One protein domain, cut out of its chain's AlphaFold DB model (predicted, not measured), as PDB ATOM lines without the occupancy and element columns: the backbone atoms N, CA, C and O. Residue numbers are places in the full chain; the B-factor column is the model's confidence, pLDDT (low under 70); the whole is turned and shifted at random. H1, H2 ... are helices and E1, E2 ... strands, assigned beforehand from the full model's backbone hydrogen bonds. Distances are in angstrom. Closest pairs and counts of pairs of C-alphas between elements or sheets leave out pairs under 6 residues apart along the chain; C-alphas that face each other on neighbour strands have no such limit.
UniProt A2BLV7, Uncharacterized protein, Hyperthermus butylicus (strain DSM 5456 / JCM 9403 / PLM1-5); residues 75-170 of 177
ATOM      1  N   GLU A  75     -24.795 -33.475  43.449       86.88
ATOM      2  CA  GLU A  75     -24.442 -34.459  42.425       86.88
ATOM      3  C   GLU A  75     -23.946 -33.767  41.150       86.88
ATOM      4  O   GLU A  75     -22.963 -34.184  40.538       86.88
ATOM      5  N   VAL A  76     -24.614 -32.677  40.754       87.00
ATOM      6  CA  VAL A  76     -24.354 -31.983  39.486       87.00
ATOM      7  C   VAL A  76     -24.301 -30.477  39.697       87.00
ATOM      8  O   VAL A  76     -25.119 -29.893  40.409       87.00
ATOM      9  N   VAL A  77     -23.349 -29.824  39.026       90.50
ATOM     10  CA  VAL A  77     -23.227 -28.365  38.985       90.50
ATOM     11  C   VAL A  77     -23.115 -27.882  37.547       90.50
ATOM     12  O   VAL A  77     -22.280 -28.361  36.786       90.50
ATOM     13  N   ALA A  78     -23.893 -26.857  37.206       90.38
ATOM     14  CA  ALA A  78     -23.758 -26.116  35.959       90.38
ATOM     15  C   ALA A  78     -23.663 -24.610  36.219       90.38
ATOM     16  O   ALA A  78     -24.221 -24.080  37.185       90.38
ATOM     17  N   ARG A  79     -22.936 -23.886  35.362       89.50
ATOM     18  CA  ARG A  79     -22.663 -22.459  35.573       89.50
ATOM     19  C   ARG A  79     -22.634 -21.653  34.282       89.50
ATOM     20  O   ARG A  79     -22.214 -22.125  33.235       89.50
ATOM     21  N   SER A  80     -23.020 -20.389  34.410       88.12
ATOM     22  CA  SER A  80     -22.800 -19.319  33.433       88.12
ATOM     23  C   SER A  80     -22.235 -18.094  34.158       88.12
ATOM     24  O   SER A  80     -22.116 -18.096  35.383       88.12
ATOM     25  N   SER A  81     -21.909 -17.027  33.426       84.75
ATOM     26  CA  SER A  81     -21.279 -15.819  33.984       84.75
ATOM     27  C   SER A  81     -22.012 -15.203  35.186       84.75
ATOM     28  O   SER A  81     -21.374 -14.596  36.036       84.75
ATOM     29  N   ASN A  82     -23.337 -15.357  35.281       90.44
ATOM     30  CA  ASN A  82     -24.149 -14.789  36.361       90.44
ATOM     31  C   ASN A  82     -25.153 -15.766  36.990       90.44
ATOM     32  O   ASN A  82     -26.047 -15.335  37.729       90.44
ATOM     33  N   LYS A  83     -25.043 -17.064  36.689       93.44
ATOM     34  CA  LYS A  83     -25.896 -18.099  37.280       93.44
ATOM     35  C   LYS A  83     -25.084 -19.320  37.660       93.44
ATOM     36  O   LYS A  83     -24.161 -19.705  36.950       93.44
ATOM     37  N   PHE A  84     -25.496 -19.948  38.741       94.69
ATOM     38  CA  PHE A  84     -24.956 -21.201  39.227       94.69
ATOM     39  C   PHE A  84     -26.136 -22.098  39.580       94.69
ATOM     40  O   PHE A  84     -27.048 -21.651  40.273       94.69
ATOM     41  N   VAL A  85     -26.139 -23.328  39.086       95.19
ATOM     42  CA  VAL A  85     -27.145 -24.338  39.400       95.19
ATOM     43  C   VAL A  85     -26.441 -25.508  40.062       95.19
ATOM     44  O   VAL A  85     -25.457 -26.004  39.520       95.19
ATOM     45  N   ALA A  86     -26.946 -25.927  41.218       92.94
ATOM     46  CA  ALA A  86     -26.599 -27.194  41.852       92.94
ATOM     47  C   ALA A  86     -27.833 -28.092  41.893       92.94
ATOM     48  O   ALA A  86     -28.934 -27.604  42.154       92.94
ATOM     49  N   TYR A  87     -27.640 -29.381  41.655       90.19
ATOM     50  CA  TYR A  87     -28.663 -30.412  41.744       90.19
ATOM     51  C   TYR A  87     -28.156 -31.579  42.595       90.19
ATOM     52  O   TYR A  87     -26.990 -31.955  42.488       90.19
ATOM     53  N   GLY A  88     -29.051 -32.135  43.407       86.00
ATOM     54  CA  GLY A  88     -28.901 -33.437  44.051       86.00
ATOM     55  C   GLY A  88     -29.914 -33.631  45.179       86.00
ATOM     56  O   GLY A  88     -30.604 -32.678  45.566       86.00
ATOM     57  N   ASN A  89     -30.068 -34.869  45.658       82.19
ATOM     58  CA  ASN A  89     -31.085 -35.252  46.653       82.19
ATOM     59  C   ASN A  89     -32.500 -34.703  46.337       82.19
ATOM     60  O   ASN A  89     -33.204 -34.198  47.215       82.19
ATOM     61  N   GLY A  90     -32.908 -34.737  45.063       81.56
ATOM     62  CA  GLY A  90     -34.246 -34.305  44.635       81.56
ATOM     63  C   GLY A  90     -34.514 -32.792  44.716       81.56
ATOM     64  O   GLY A  90     -35.672 -32.358  44.700       81.56
ATOM     65  N   VAL A  91     -33.473 -31.957  44.787       86.88
ATOM     66  CA  VAL A  91     -33.603 -30.494  44.811       86.88
ATOM     67  C   VAL A  91     -32.649 -29.837  43.819       86.88
ATOM     68  O   VAL A  91     -31.489 -30.216  43.690       86.88
ATOM     69  N   ILE A  92     -33.138 -28.791  43.149       91.94
ATOM     70  CA  ILE A  92     -32.323 -27.887  42.339       91.94
ATOM     71  C   ILE A  92     -32.206 -26.548  43.065       91.94
ATOM     72  O   ILE A  92     -33.203 -25.971  43.506       91.94
ATOM     73  N   VAL A  93     -30.996 -26.005  43.139       93.88
ATOM     74  CA  VAL A  93     -30.749 -24.649  43.624       93.88
ATOM     75  C   VAL A  93     -30.215 -23.784  42.497       93.88
ATOM     76  O   VAL A  93     -29.081 -23.950  42.056       93.88
ATOM     77  N   LEU A  94     -31.016 -22.804  42.077       95.88
ATOM     78  CA  LEU A  94     -30.614 -21.779  41.120       95.88
ATOM     79  C   LEU A  94     -30.159 -20.519  41.851       95.88
ATOM     80  O   LEU A  94     -30.959 -19.792  42.440       95.88
ATOM     81  N   SER A  95     -28.874 -20.213  41.739       96.06
ATOM     82  CA  SER A  95     -28.255 -19.000  42.257       96.06
ATOM     83  C   SER A  95     -28.017 -17.979  41.152       96.06
ATOM     84  O   SER A  95     -27.342 -18.252  40.166       96.06
ATOM     85  N   TYR A  96     -28.526 -16.767  41.343       95.62
ATOM     86  CA  TYR A  96     -28.177 -15.583  40.568       95.62
ATOM     87  C   TYR A  96     -27.063 -14.828  41.268       95.62
ATOM     88  O   TYR A  96     -27.226 -14.370  42.403       95.62
ATOM     89  N   ILE A  97     -25.968 -14.633  40.549       94.69
ATOM     90  CA  ILE A  97     -24.805 -13.922  41.049       94.69
ATOM     91  C   ILE A  97     -24.806 -12.529  40.423       94.69
ATOM     92  O   ILE A  97     -24.831 -12.368  39.205       94.69
ATOM     93  N   ARG A  98     -24.876 -11.502  41.270       93.12
ATOM     94  CA  ARG A  98     -24.900 -10.093  40.865       93.12
ATOM     95  C   ARG A  98     -23.781  -9.351  41.577       93.12
ATOM     96  O   ARG A  98     -23.355  -9.743  42.659       93.12
ATOM     97  N   SER A  99     -23.394  -8.194  41.048       90.56
ATOM     98  CA  SER A  99     -22.385  -7.330  41.680       90.56
ATOM     99  C   SER A  99     -22.697  -6.986  43.145       90.56
ATOM    100  O   SER A  99     -21.786  -6.817  43.953       90.56
ATOM    101  N   ARG A 100     -23.987  -6.922  43.503       89.12
ATOM    102  CA  ARG A 100     -24.471  -6.600  44.855       89.12
ATOM    103  C   ARG A 100     -24.629  -7.814  45.782       89.12
ATOM    104  O   ARG A 100     -24.977  -7.621  46.939       89.12
ATOM    105  N   GLY A 101     -24.423  -9.038  45.295       91.19
ATOM    106  CA  GLY A 101     -24.550 -10.254  46.098       91.19
ATOM    107  C   GLY A 101     -25.180 -11.427  45.351       91.19
ATOM    108  O   GLY A 101     -25.413 -11.378  44.142       91.19
ATOM    109  N   ILE A 102     -25.466 -12.486  46.104       94.44
ATOM    110  CA  ILE A 102     -25.991 -13.754  45.596       94.44
ATOM    111  C   ILE A 102     -27.440 -13.899  46.057       94.44
ATOM    112  O   ILE A 102     -27.761 -13.645  47.216       94.44
ATOM    113  N   ARG A 103     -28.327 -14.292  45.142       94.38
ATOM    114  CA  ARG A 103     -29.702 -14.693  45.465       94.38
ATOM    115  C   ARG A 103     -29.920 -16.101  44.962       94.38
ATOM    116  O   ARG A 103     -29.691 -16.338  43.783       94.38
ATOM    117  N   ALA A 104     -30.399 -16.988  45.815       94.38
ATOM    118  CA  ALA A 104     -30.671 -18.365  45.447       94.38
ATOM    119  C   ALA A 104     -32.158 -18.686  45.579       94.38
ATOM    120  O   ALA A 104     -32.865 -18.072  46.379       94.38
ATOM    121  N   TYR A 105     -32.611 -19.623  44.758       94.38
ATOM    122  CA  TYR A 105     -33.971 -20.134  44.742       94.38
ATOM    123  C   TYR A 105     -33.911 -21.650  44.743       94.38
ATOM    124  O   TYR A 105     -33.150 -22.237  43.972       94.38
ATOM    125  N   GLN A 106     -34.732 -22.261  45.584       92.88
ATOM    126  CA  GLN A 106     -34.955 -23.695  45.564       92.88
ATOM    127  C   GLN A 106     -36.055 -24.026  44.559       92.88
ATOM    128  O   GLN A 106     -37.089 -23.357  44.515       92.88
ATOM    129  N   ILE A 107     -35.826 -25.051  43.752       92.06
ATOM    130  CA  ILE A 107     -36.779 -25.577  42.782       92.06
ATOM    131  C   ILE A 107     -36.923 -27.071  43.093       92.06
ATOM    132  O   ILE A 107     -35.937 -27.806  42.986       92.06
ATOM    133  N   PRO A 108     -38.114 -27.528  43.511       89.31
ATOM    134  CA  PRO A 108     -38.364 -28.949  43.724       89.31
ATOM    135  C   PRO A 108     -38.166 -29.734  42.426       89.31
ATOM    136  O   PRO A 108     -38.603 -29.275  41.367       89.31
ATOM    137  N   ILE A 109     -37.569 -30.926  42.508       87.69
ATOM    138  CA  ILE A 109     -37.316 -31.738  41.313       87.69
ATOM    139  C   ILE A 109     -38.600 -32.124  40.584       87.69
ATOM    140  O   ILE A 109     -38.654 -32.030  39.363       87.69
ATOM    141  N   ASN A 110     -39.667 -32.420  41.332       88.81
ATOM    142  CA  ASN A 110     -40.984 -32.720  40.774       88.81
ATOM    143  C   ASN A 110     -41.454 -31.584  39.847       88.81
ATOM    144  O   ASN A 110     -41.824 -31.826  38.704       88.81
ATOM    145  N   LEU A 111     -41.326 -30.321  40.271       91.25
ATOM    146  CA  LEU A 111     -41.689 -29.193  39.413       91.25
ATOM    147  C   LEU A 111     -40.807 -29.104  38.159       91.25
ATOM    148  O   LEU A 111     -41.314 -28.789  37.086       91.25
ATOM    149  N   ALA A 112     -39.501 -29.341  38.283       91.25
ATOM    150  CA  ALA A 112     -38.598 -29.314  37.136       91.25
ATOM    151  C   ALA A 112     -38.954 -30.406  36.114       91.25
ATOM    152  O   ALA A 112     -39.068 -30.103  34.930       91.25
ATOM    153  N   CYS A 113     -39.239 -31.624  36.577       89.50
ATOM    154  CA  CYS A 113     -39.682 -32.737  35.738       89.50
ATOM    155  C   CYS A 113     -41.031 -32.465  35.067       89.50
ATOM    156  O   CYS A 113     -41.184 -32.709  33.876       89.50
ATOM    157  N   ARG A 114     -41.986 -31.862  35.786       91.50
ATOM    158  CA  ARG A 114     -43.267 -31.407  35.216       91.50
ATOM    159  C   ARG A 114     -43.081 -30.429  34.071       91.50
ATOM    160  O   ARG A 114     -43.707 -30.555  33.025       91.50
ATOM    161  N   VAL A 115     -42.216 -29.440  34.280       92.69
ATOM    162  CA  VAL A 115     -41.884 -28.452  33.251       92.69
ATOM    163  C   VAL A 115     -41.216 -29.126  32.056       92.69
ATOM    164  O   VAL A 115     -41.562 -28.799  30.927       92.69
ATOM    165  N   GLN A 116     -40.302 -30.066  32.288       88.88
ATOM    166  CA  GLN A 116     -39.640 -30.809  31.221       88.88
ATOM    167  C   GLN A 116     -40.629 -31.648  30.398       88.88
ATOM    168  O   GLN A 116     -40.629 -31.533  29.177       88.88
ATOM    169  N   ALA A 117     -41.524 -32.399  31.041       89.06
ATOM    170  CA  ALA A 117     -42.545 -33.186  30.348       89.06
ATOM    171  C   ALA A 117     -43.449 -32.307  29.463       89.06
ATOM    172  O   ALA A 117     -43.748 -32.650  28.322       89.06
ATOM    173  N   GLU A 118     -43.844 -31.126  29.947       91.69
ATOM    174  CA  GLU A 118     -44.648 -30.194  29.148       91.69
ATOM    175  C   GLU A 118     -43.887 -29.562  27.977       91.69
ATOM    176  O   GLU A 118     -44.494 -29.256  26.947       91.69
ATOM    177  N   LEU A 119     -42.575 -29.360  28.114       89.94
ATOM    178  CA  LEU A 119     -41.717 -28.926  27.011       89.94
ATOM    179  C   LEU A 119     -41.598 -30.015  25.942       89.94
ATOM    180  O   LEU A 119     -41.779 -29.723  24.761       89.94
ATOM    181  N   GLU A 120     -41.357 -31.259  26.359       87.38
ATOM    182  CA  GLU A 120     -41.249 -32.421  25.472       87.38
ATOM    183  C   GLU A 120     -42.551 -32.643  24.692       87.38
ATOM    184  O   GLU A 120     -42.522 -32.742  23.466       87.38
ATOM    185  N   ASN A 121     -43.704 -32.579  25.368       87.75
ATOM    186  CA  ASN A 121     -45.024 -32.654  24.732       87.75
ATOM    187  C   ASN A 121     -45.273 -31.525  23.716       87.75
ATOM    188  O   ASN A 121     -46.029 -31.701  22.763       87.75
ATOM    189  N   ALA A 122     -44.668 -30.353  23.922       86.81
ATOM    190  CA  ALA A 122     -44.770 -29.218  23.009       86.81
ATOM    191  C   ALA A 122     -43.707 -29.234  21.893       86.81
ATOM    192  O   ALA A 122     -43.725 -28.348  21.040       86.81
ATOM    193  N   GLY A 123     -42.774 -30.195  21.902       86.44
ATOM    194  CA  GLY A 123     -41.629 -30.216  20.991       86.44
ATOM    195  C   GLY A 123     -40.679 -29.027  21.184       86.44
ATOM    196  O   GLY A 123     -40.069 -28.566  20.222       86.44
ATOM    197  N   LEU A 124     -40.589 -28.494  22.407       87.06
ATOM    198  CA  LEU A 124     -39.782 -27.324  22.755       87.06
ATOM    199  C   LEU A 124     -38.601 -27.709  23.644       87.06
ATOM    200  O   LEU A 124     -38.679 -28.627  24.452       87.06
ATOM    201  N   ASP A 125     -37.524 -26.934  23.555       85.31
ATOM    202  CA  ASP A 125     -36.416 -26.993  24.508       85.31
ATOM    203  C   ASP A 125     -36.559 -25.916  25.607       85.31
ATOM    204  O   ASP A 125     -37.126 -24.832  25.411       85.31
ATOM    205  N   ALA A 126     -36.009 -26.211  26.788       87.19
ATOM    206  CA  ALA A 126     -35.963 -25.283  27.906       87.19
ATOM    207  C   ALA A 126     -35.239 -23.983  27.540       87.19
ATOM    208  O   ALA A 126     -35.748 -22.919  27.912       87.19
ATOM    209  N   ALA A 127     -34.109 -24.054  26.814       85.50
ATOM    210  CA  ALA A 127     -33.305 -22.905  26.389       85.50
ATOM    211  C   ALA A 127     -34.072 -21.973  25.426       85.50
ATOM    212  O   ALA A 127     -33.951 -20.753  25.524       85.50
ATOM    213  N   GLN A 128     -34.929 -22.517  24.566       86.50
ATOM    214  CA  GLN A 128     -35.848 -21.739  23.730       86.50
ATOM    215  C   GLN A 128     -36.970 -21.102  24.564       86.50
ATOM    216  O   GLN A 128     -37.198 -19.888  24.514       86.50
ATOM    217  N   CYS A 129     -37.649 -21.904  25.385       88.12
ATOM    218  CA  CYS A 129     -38.856 -21.477  26.086       88.12
ATOM    219  C   CYS A 129     -38.601 -20.352  27.104       88.12
ATOM    220  O   CYS A 129     -39.417 -19.436  27.234       88.12
ATOM    221  N   TRP A 130     -37.464 -20.353  27.818       86.88
ATOM    222  CA  TRP A 130     -37.223 -19.354  28.875       86.88
ATOM    223  C   TRP A 130     -37.041 -17.916  28.366       86.88
ATOM    224  O   TRP A 130     -37.170 -16.972  29.156       86.88
ATOM    225  N   HIS A 131     -36.756 -17.729  27.076       85.75
ATOM    226  CA  HIS A 131     -36.691 -16.415  26.435       85.75
ATOM    227  C   HIS A 131     -38.058 -15.910  25.950       85.75
ATOM    228  O   HIS A 131     -38.222 -14.716  25.693       85.75
ATOM    229  N   MET A 132     -39.061 -16.787  25.874       91.12
ATOM    230  CA  MET A 132     -40.376 -16.498  25.311       91.12
ATOM    231  C   MET A 132     -41.420 -16.374  26.424       91.12
ATOM    232  O   MET A 132     -41.874 -17.367  26.989       91.12
ATOM    233  N   LYS A 133     -41.872 -15.146  26.720       89.50
ATOM    234  CA  LYS A 133     -42.895 -14.902  27.764       89.50
ATOM    235  C   LYS A 133     -44.164 -15.742  27.568       89.50
ATOM    236  O   LYS A 133     -44.718 -16.226  28.551       89.50
ATOM    237  N   ASN A 134     -44.594 -15.926  26.320       92.69
ATOM    238  CA  ASN A 134     -45.785 -16.712  25.996       92.69
ATOM    239  C   ASN A 134     -45.581 -18.201  26.291       92.69
ATOM    240  O   ASN A 134     -46.479 -18.823  26.848       92.69
ATOM    241  N   CYS A 135     -44.386 -18.743  26.025       93.50
ATOM    242  CA  CYS A 135     -44.066 -20.127  26.371       93.50
ATOM    243  C   CYS A 135     -44.106 -20.342  27.890       93.50
ATOM    244  O   CYS A 135     -44.778 -21.248  28.372       93.50
ATOM    245  N   ILE A 136     -43.484 -19.441  28.663       94.69
ATOM    246  CA  ILE A 136     -43.506 -19.507  30.135       94.69
ATOM    247  C   ILE A 136     -44.945 -19.501  30.664       94.69
ATOM    248  O   ILE A 136     -45.266 -20.277  31.561       94.69
ATOM    249  N   ARG A 137     -45.803 -18.620  30.131       95.06
ATOM    250  CA  ARG A 137     -47.213 -18.535  30.536       95.06
ATOM    251  C   ARG A 137     -47.987 -19.803  30.203       95.06
ATOM    252  O   ARG A 137     -48.640 -20.329  31.090       95.06
ATOM    253  N   MET A 138     -47.858 -20.308  28.978       95.31
ATOM    254  CA  MET A 138     -48.524 -21.533  28.535       95.31
ATOM    255  C   MET A 138     -48.191 -22.719  29.450       95.31
ATOM    256  O   MET A 138     -49.090 -23.396  29.937       95.31
ATOM    257  N   ILE A 139     -46.905 -22.946  29.737       95.25
ATOM    258  CA  ILE A 139     -46.472 -24.039  30.622       95.25
ATOM    259  C   ILE A 139     -46.987 -23.818  32.054       95.25
ATOM    260  O   ILE A 139     -47.437 -24.753  32.711       95.25
ATOM    261  N   ALA A 140     -46.956 -22.577  32.543       95.81
ATOM    262  CA  ALA A 140     -47.463 -22.231  33.868       95.81
ATOM    263  C   ALA A 140     -48.969 -22.485  34.018       95.81
ATOM    264  O   ALA A 140     -49.390 -23.032  35.036       95.81
ATOM    265  N   GLU A 141     -49.754 -22.130  33.000       96.12
ATOM    266  CA  GLU A 141     -51.199 -22.358  32.937       96.12
ATOM    267  C   GLU A 141     -51.515 -23.862  32.942       96.12
ATOM    268  O   GLU A 141     -52.304 -24.304  33.774       96.12
ATOM    269  N   LYS A 142     -50.828 -24.666  32.118       94.06
ATOM    270  CA  LYS A 142     -50.995 -26.130  32.100       94.06
ATOM    271  C   LYS A 142     -50.679 -26.798  33.438       94.06
ATOM    272  O   LYS A 142     -51.371 -27.717  33.861       94.06
ATOM    273  N   LEU A 143     -49.624 -26.344  34.108       93.81
ATOM    274  CA  LEU A 143     -49.169 -26.938  35.363       93.81
ATOM    275  C   LEU A 143     -49.911 -26.407  36.599       93.81
ATOM    276  O   LEU A 143     -49.713 -26.953  37.690       93.81
ATOM    277  N   GLY A 144     -50.725 -25.355  36.454       95.38
ATOM    278  CA  GLY A 144     -51.420 -24.701  37.564       95.38
ATOM    279  C   GLY A 144     -50.471 -24.002  38.546       95.38
ATOM    280  O   GLY A 144     -50.717 -23.987  39.749       95.38
ATOM    281  N   VAL A 145     -49.353 -23.453  38.061       94.25
ATOM    282  CA  VAL A 145     -48.314 -22.825  38.899       94.25
ATOM    283  C   VAL A 145     -48.015 -21.398  38.457       94.25
ATOM    284  O   VAL A 145     -48.266 -20.993  37.327       94.25
ATOM    285  N   HIS A 146     -47.415 -20.604  39.340       95.25
ATOM    286  CA  HIS A 146     -47.060 -19.227  39.009       95.25
ATOM    287  C   HIS A 146     -45.951 -19.163  37.935       95.25
ATOM    288  O   HIS A 146     -44.909 -19.813  38.054       95.25
ATOM    289  N   ALA A 147     -46.108 -18.287  36.934       94.31
ATOM    290  CA  ALA A 147     -45.176 -18.141  35.805       94.31
ATOM    291  C   ALA A 147     -43.718 -17.873  36.223       94.31
ATOM    292  O   ALA A 147     -42.770 -18.332  35.587       94.31
ATOM    293  N   LYS A 148     -43.513 -17.155  37.336       94.50
ATOM    294  CA  LYS A 148     -42.172 -16.943  37.911       94.50
ATOM    295  C   LYS A 148     -41.495 -18.257  38.306       94.50
ATOM    296  O   LYS A 148     -40.294 -18.388  38.095       94.50
ATOM    297  N   THR A 149     -42.237 -19.207  38.867       94.25
ATOM    298  CA  THR A 149     -41.700 -20.496  39.316       94.25
ATOM    299  C   THR A 149     -41.291 -21.348  38.116       94.25
ATOM    300  O   THR A 149     -40.176 -21.860  38.090       94.25
ATOM    301  N   VAL A 150     -42.119 -21.375  37.065       95.12
ATOM    302  CA  VAL A 150     -41.769 -21.998  35.775       95.12
ATOM    303  C   VAL A 150     -40.536 -21.347  35.163       95.12
ATOM    304  O   VAL A 150     -39.617 -22.040  34.746       95.12
ATOM    305  N   SER A 151     -40.453 -20.014  35.169       95.12
ATOM    306  CA  SER A 151     -39.278 -19.306  34.652       95.12
ATOM    307  C   SER A 151     -37.984 -19.699  35.378       95.12
ATOM    308  O   SER A 151     -36.935 -19.794  34.744       95.12
ATOM    309  N   LEU A 152     -38.034 -19.946  36.691       95.19
ATOM    310  CA  LEU A 152     -36.882 -20.428  37.459       95.19
ATOM    311  C   LEU A 152     -36.518 -21.876  37.095       95.19
ATOM    312  O   LEU A 152     -35.336 -22.156  36.892       95.19
ATOM    313  N   ALA A 153     -37.510 -22.760  36.963       94.25
ATOM    314  CA  ALA A 153     -37.305 -24.144  36.534       94.25
ATOM    315  C   ALA A 153     -36.691 -24.213  35.127       94.25
ATOM    316  O   ALA A 153     -35.610 -24.771  34.967       94.25
ATOM    317  N   LEU A 154     -37.288 -23.529  34.145       93.56
ATOM    318  CA  LEU A 154     -36.795 -23.468  32.763       93.56
ATOM    319  C   LEU A 154     -35.348 -22.982  32.680       93.56
ATOM    320  O   LEU A 154     -34.535 -23.566  31.976       93.56
ATOM    321  N   ARG A 155     -34.993 -21.934  33.431       93.31
ATOM    322  CA  ARG A 155     -33.612 -21.423  33.461       93.31
ATOM    323  C   ARG A 155     -32.625 -22.413  34.064       93.31
ATOM    324  O   ARG A 155     -31.452 -22.371  33.707       93.31
ATOM    325  N   SER A 156     -33.079 -23.242  34.996       93.31
ATOM    326  CA  SER A 156     -32.235 -24.256  35.622       93.31
ATOM    327  C   SER A 156     -32.019 -25.433  34.681       93.31
ATOM    328  O   SER A 156     -30.876 -25.813  34.466       93.31
ATOM    329  N   LEU A 157     -33.094 -25.917  34.051       91.00
ATOM    330  CA  LEU A 157     -33.056 -26.956  33.017       91.00
ATOM    331  C   LEU A 157     -32.190 -26.537  31.822       91.00
ATOM    332  O   LEU A 157     -31.317 -27.287  31.394       91.00
ATOM    333  N   ALA A 158     -32.362 -25.299  31.346       89.69
ATOM    334  CA  ALA A 158     -31.554 -24.742  30.267       89.69
ATOM    335  C   ALA A 158     -30.065 -24.666  30.639       89.69
ATOM    336  O   ALA A 158     -29.209 -24.929  29.802       89.69
ATOM    337  N   LEU A 159     -29.734 -24.305  31.888       89.69
ATOM    338  CA  LEU A 159     -28.336 -24.209  32.320       89.69
ATOM    339  C   LEU A 159     -27.696 -25.577  32.563       89.69
ATOM    340  O   LEU A 159     -26.502 -25.723  32.334       89.69
ATOM    341  N   LEU A 160     -28.473 -26.562  33.014       86.38
ATOM    342  CA  LEU A 160     -28.033 -27.951  33.151       86.38
ATOM    343  C   LEU A 160     -27.858 -28.653  31.799       86.38
ATOM    344  O   LEU A 160     -27.481 -29.820  31.789       86.38
ATOM    345  N   SER A 161     -28.095 -27.944  30.685       72.50
ATOM    346  CA  SER A 161     -28.044 -28.483  29.332       72.50
ATOM    347  C   SER A 161     -28.833 -29.782  29.253       72.50
ATOM    348  O   SER A 161     -28.256 -30.804  28.914       72.50
ATOM    349  N   CYS A 162     -30.115 -29.747  29.623       61.88
ATOM    350  CA  CYS A 162     -31.041 -30.853  29.391       61.88
ATOM    351  C   CYS A 162     -31.644 -30.734  27.979       61.88
ATOM    352  O   CYS A 162     -32.705 -30.119  27.848       61.88
ATOM    353  N   PRO A 163     -31.021 -31.268  26.904       53.16
ATOM    354  CA  PRO A 163     -31.778 -31.617  25.715       53.16
ATOM    355  C   PRO A 163     -32.807 -32.687  26.095       53.16
ATOM    356  O   PRO A 163     -32.582 -33.469  27.020       53.16
ATOM    357  N   SER A 164     -33.907 -32.750  25.347       48.50
ATOM    358  CA  SER A 164     -35.044 -33.670  25.531       48.50
ATOM    359  C   SER A 164     -34.697 -35.169  25.608       48.50
ATOM    360  O   SER A 164     -35.580 -35.991  25.809       48.50
ATOM    361  N   THR A 165     -33.429 -35.555  25.442       43.72
ATOM    362  CA  THR A 165     -32.960 -36.948  25.447       43.72
ATOM    363  C   THR A 165     -31.870 -37.257  26.478       43.72
ATOM    364  O   THR A 165     -31.648 -38.427  26.776       43.72
ATOM    365  N   ILE A 166     -31.180 -36.253  27.037       58.91
ATOM    366  CA  ILE A 166     -30.099 -36.450  28.021       58.91
ATOM    367  C   ILE A 166     -30.190 -35.336  29.063       58.91
ATOM    368  O   ILE A 166     -29.567 -34.290  28.920       58.91
ATOM    369  N   CYS A 167     -30.967 -35.542  30.124       65.94
ATOM    370  CA  CYS A 167     -31.013 -34.615  31.251       65.94
ATOM    371  C   CYS A 167     -30.298 -35.251  32.453       65.94
ATOM    372  O   CYS A 167     -30.646 -36.369  32.829       65.94
ATOM    373  N   PRO A 168     -29.316 -34.575  33.083       63.66
ATOM    374  CA  PRO A 168     -28.684 -35.067  34.312       63.66
ATOM    375  C   PRO A 168     -29.658 -35.179  35.494       63.66
ATOM    376  O   PRO A 168     -29.318 -35.759  36.520       63.66
ATOM    377  N   ILE A 169     -30.861 -34.615  35.365       71.31
ATOM    378  CA  ILE A 169     -31.947 -34.798  36.318       71.31
ATOM    379  C   ILE A 169     -32.651 -36.119  36.019       71.31
ATOM    380  O   ILE A 169     -33.169 -36.331  34.923       71.31
ATOM    381  N   THR A 170     -32.736 -36.984  37.024       69.88
ATOM    382  CA  THR A 170     -33.527 -38.208  36.938       69.88
ATOM    383  C   THR A 170     -34.984 -37.908  37.293       69.88
ATOM    384  O   THR A 170     -35.301 -37.589  38.435       69.88
TER     385      THR A 170
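Overview. This is residues 75 to 170 of the 177 residues of an uncharacterized protein of Hyperthermus butylicus (strain DSM 5456 / JCM 9403 / PLM1-5) (UniProt A2BLV7). A sheet of four antiparallel strands stands as a wall with one face bare; helix H4 lies across its other face, and H1, H2 and H3 gather round H4. H2 and H3 are on the side of H4 away from the sheet, while H1 reaches the sheet with its first residues, 109 to 112. The printed part has 96 residues, in the order E1 E2 E3 E4 H1 H2 H3 H4, and its class is mixed, helices and strands. The sheet's order is E1, E2, E3, E4. The whole is compact, with a radius of gyration of the C-alphas of 12.5 A and spans of 35 by 26 by 20 A.

Along the chain. E1, residues 76 to 80, begins at C-alpha 76 (-24.354, -31.983, 39.486) and is 14.1 A long. E2, residues 83 to 88, measures 17.0 A; E3, residues 91 to 98, 22.5 A; E4, residues 101 to 108, 23.4 A. H1, residues 109 to 121, follows E4 directly, starting at C-alpha 109 (-37.316, -31.738, 41.313), and is 18.3 A long. H2, residues 126 to 129, measures 5.1 A, and H3, residues 133 to 143, 15.6 A. H4, residues 147 to 159, is 18.2 A long and ends at C-alpha 159 (-28.336, -24.209, 32.320).

Arrangement. The strands form a meander, each the antiparallel neighbour of the one before, joined as hairpins. N 78 and O 85 of E1 and E2 are within hydrogen-bond range at 2.9 A, N 93 and O 86 of E3 and E2 at 2.8 A, and N 96 and O 103 of E3 and E4 at 2.7 A. H1 and H4 on one face of the sheet make two layers with it. H4 has a height over the sheet of 8.8 A and runs across the strands, at 87 degrees to E2 on the local plane. H4 is the hub, touching three other helices. It touches H1 about perpendicular, at 83 degrees, closest at the C-alphas of Ala 112 and Ala 153, 5.4 A apart. It touches H3 at 74 degrees, about perpendicular, closest at the C-alphas of Ala 140 and Ala 147, 5.1 A apart. It touches H2, closest at the C-alphas of Ala 127 and Ala 158, 4.6 A apart. H2 and H3 are not on the sheet. Every O i to N i+4 pair is within hydrogen-bond range in H1, H3 and H4; H2 is too short for one.

Size, cuts and confidence. The two C-alphas farthest apart, those of Arg 100 and Asn 121, are 38.8 A apart. The printed part has no cut, and the links between named elements are tight. The mean pLDDT of the printed part is 88.0; residues 162 to 168 and residue 170 are under 70.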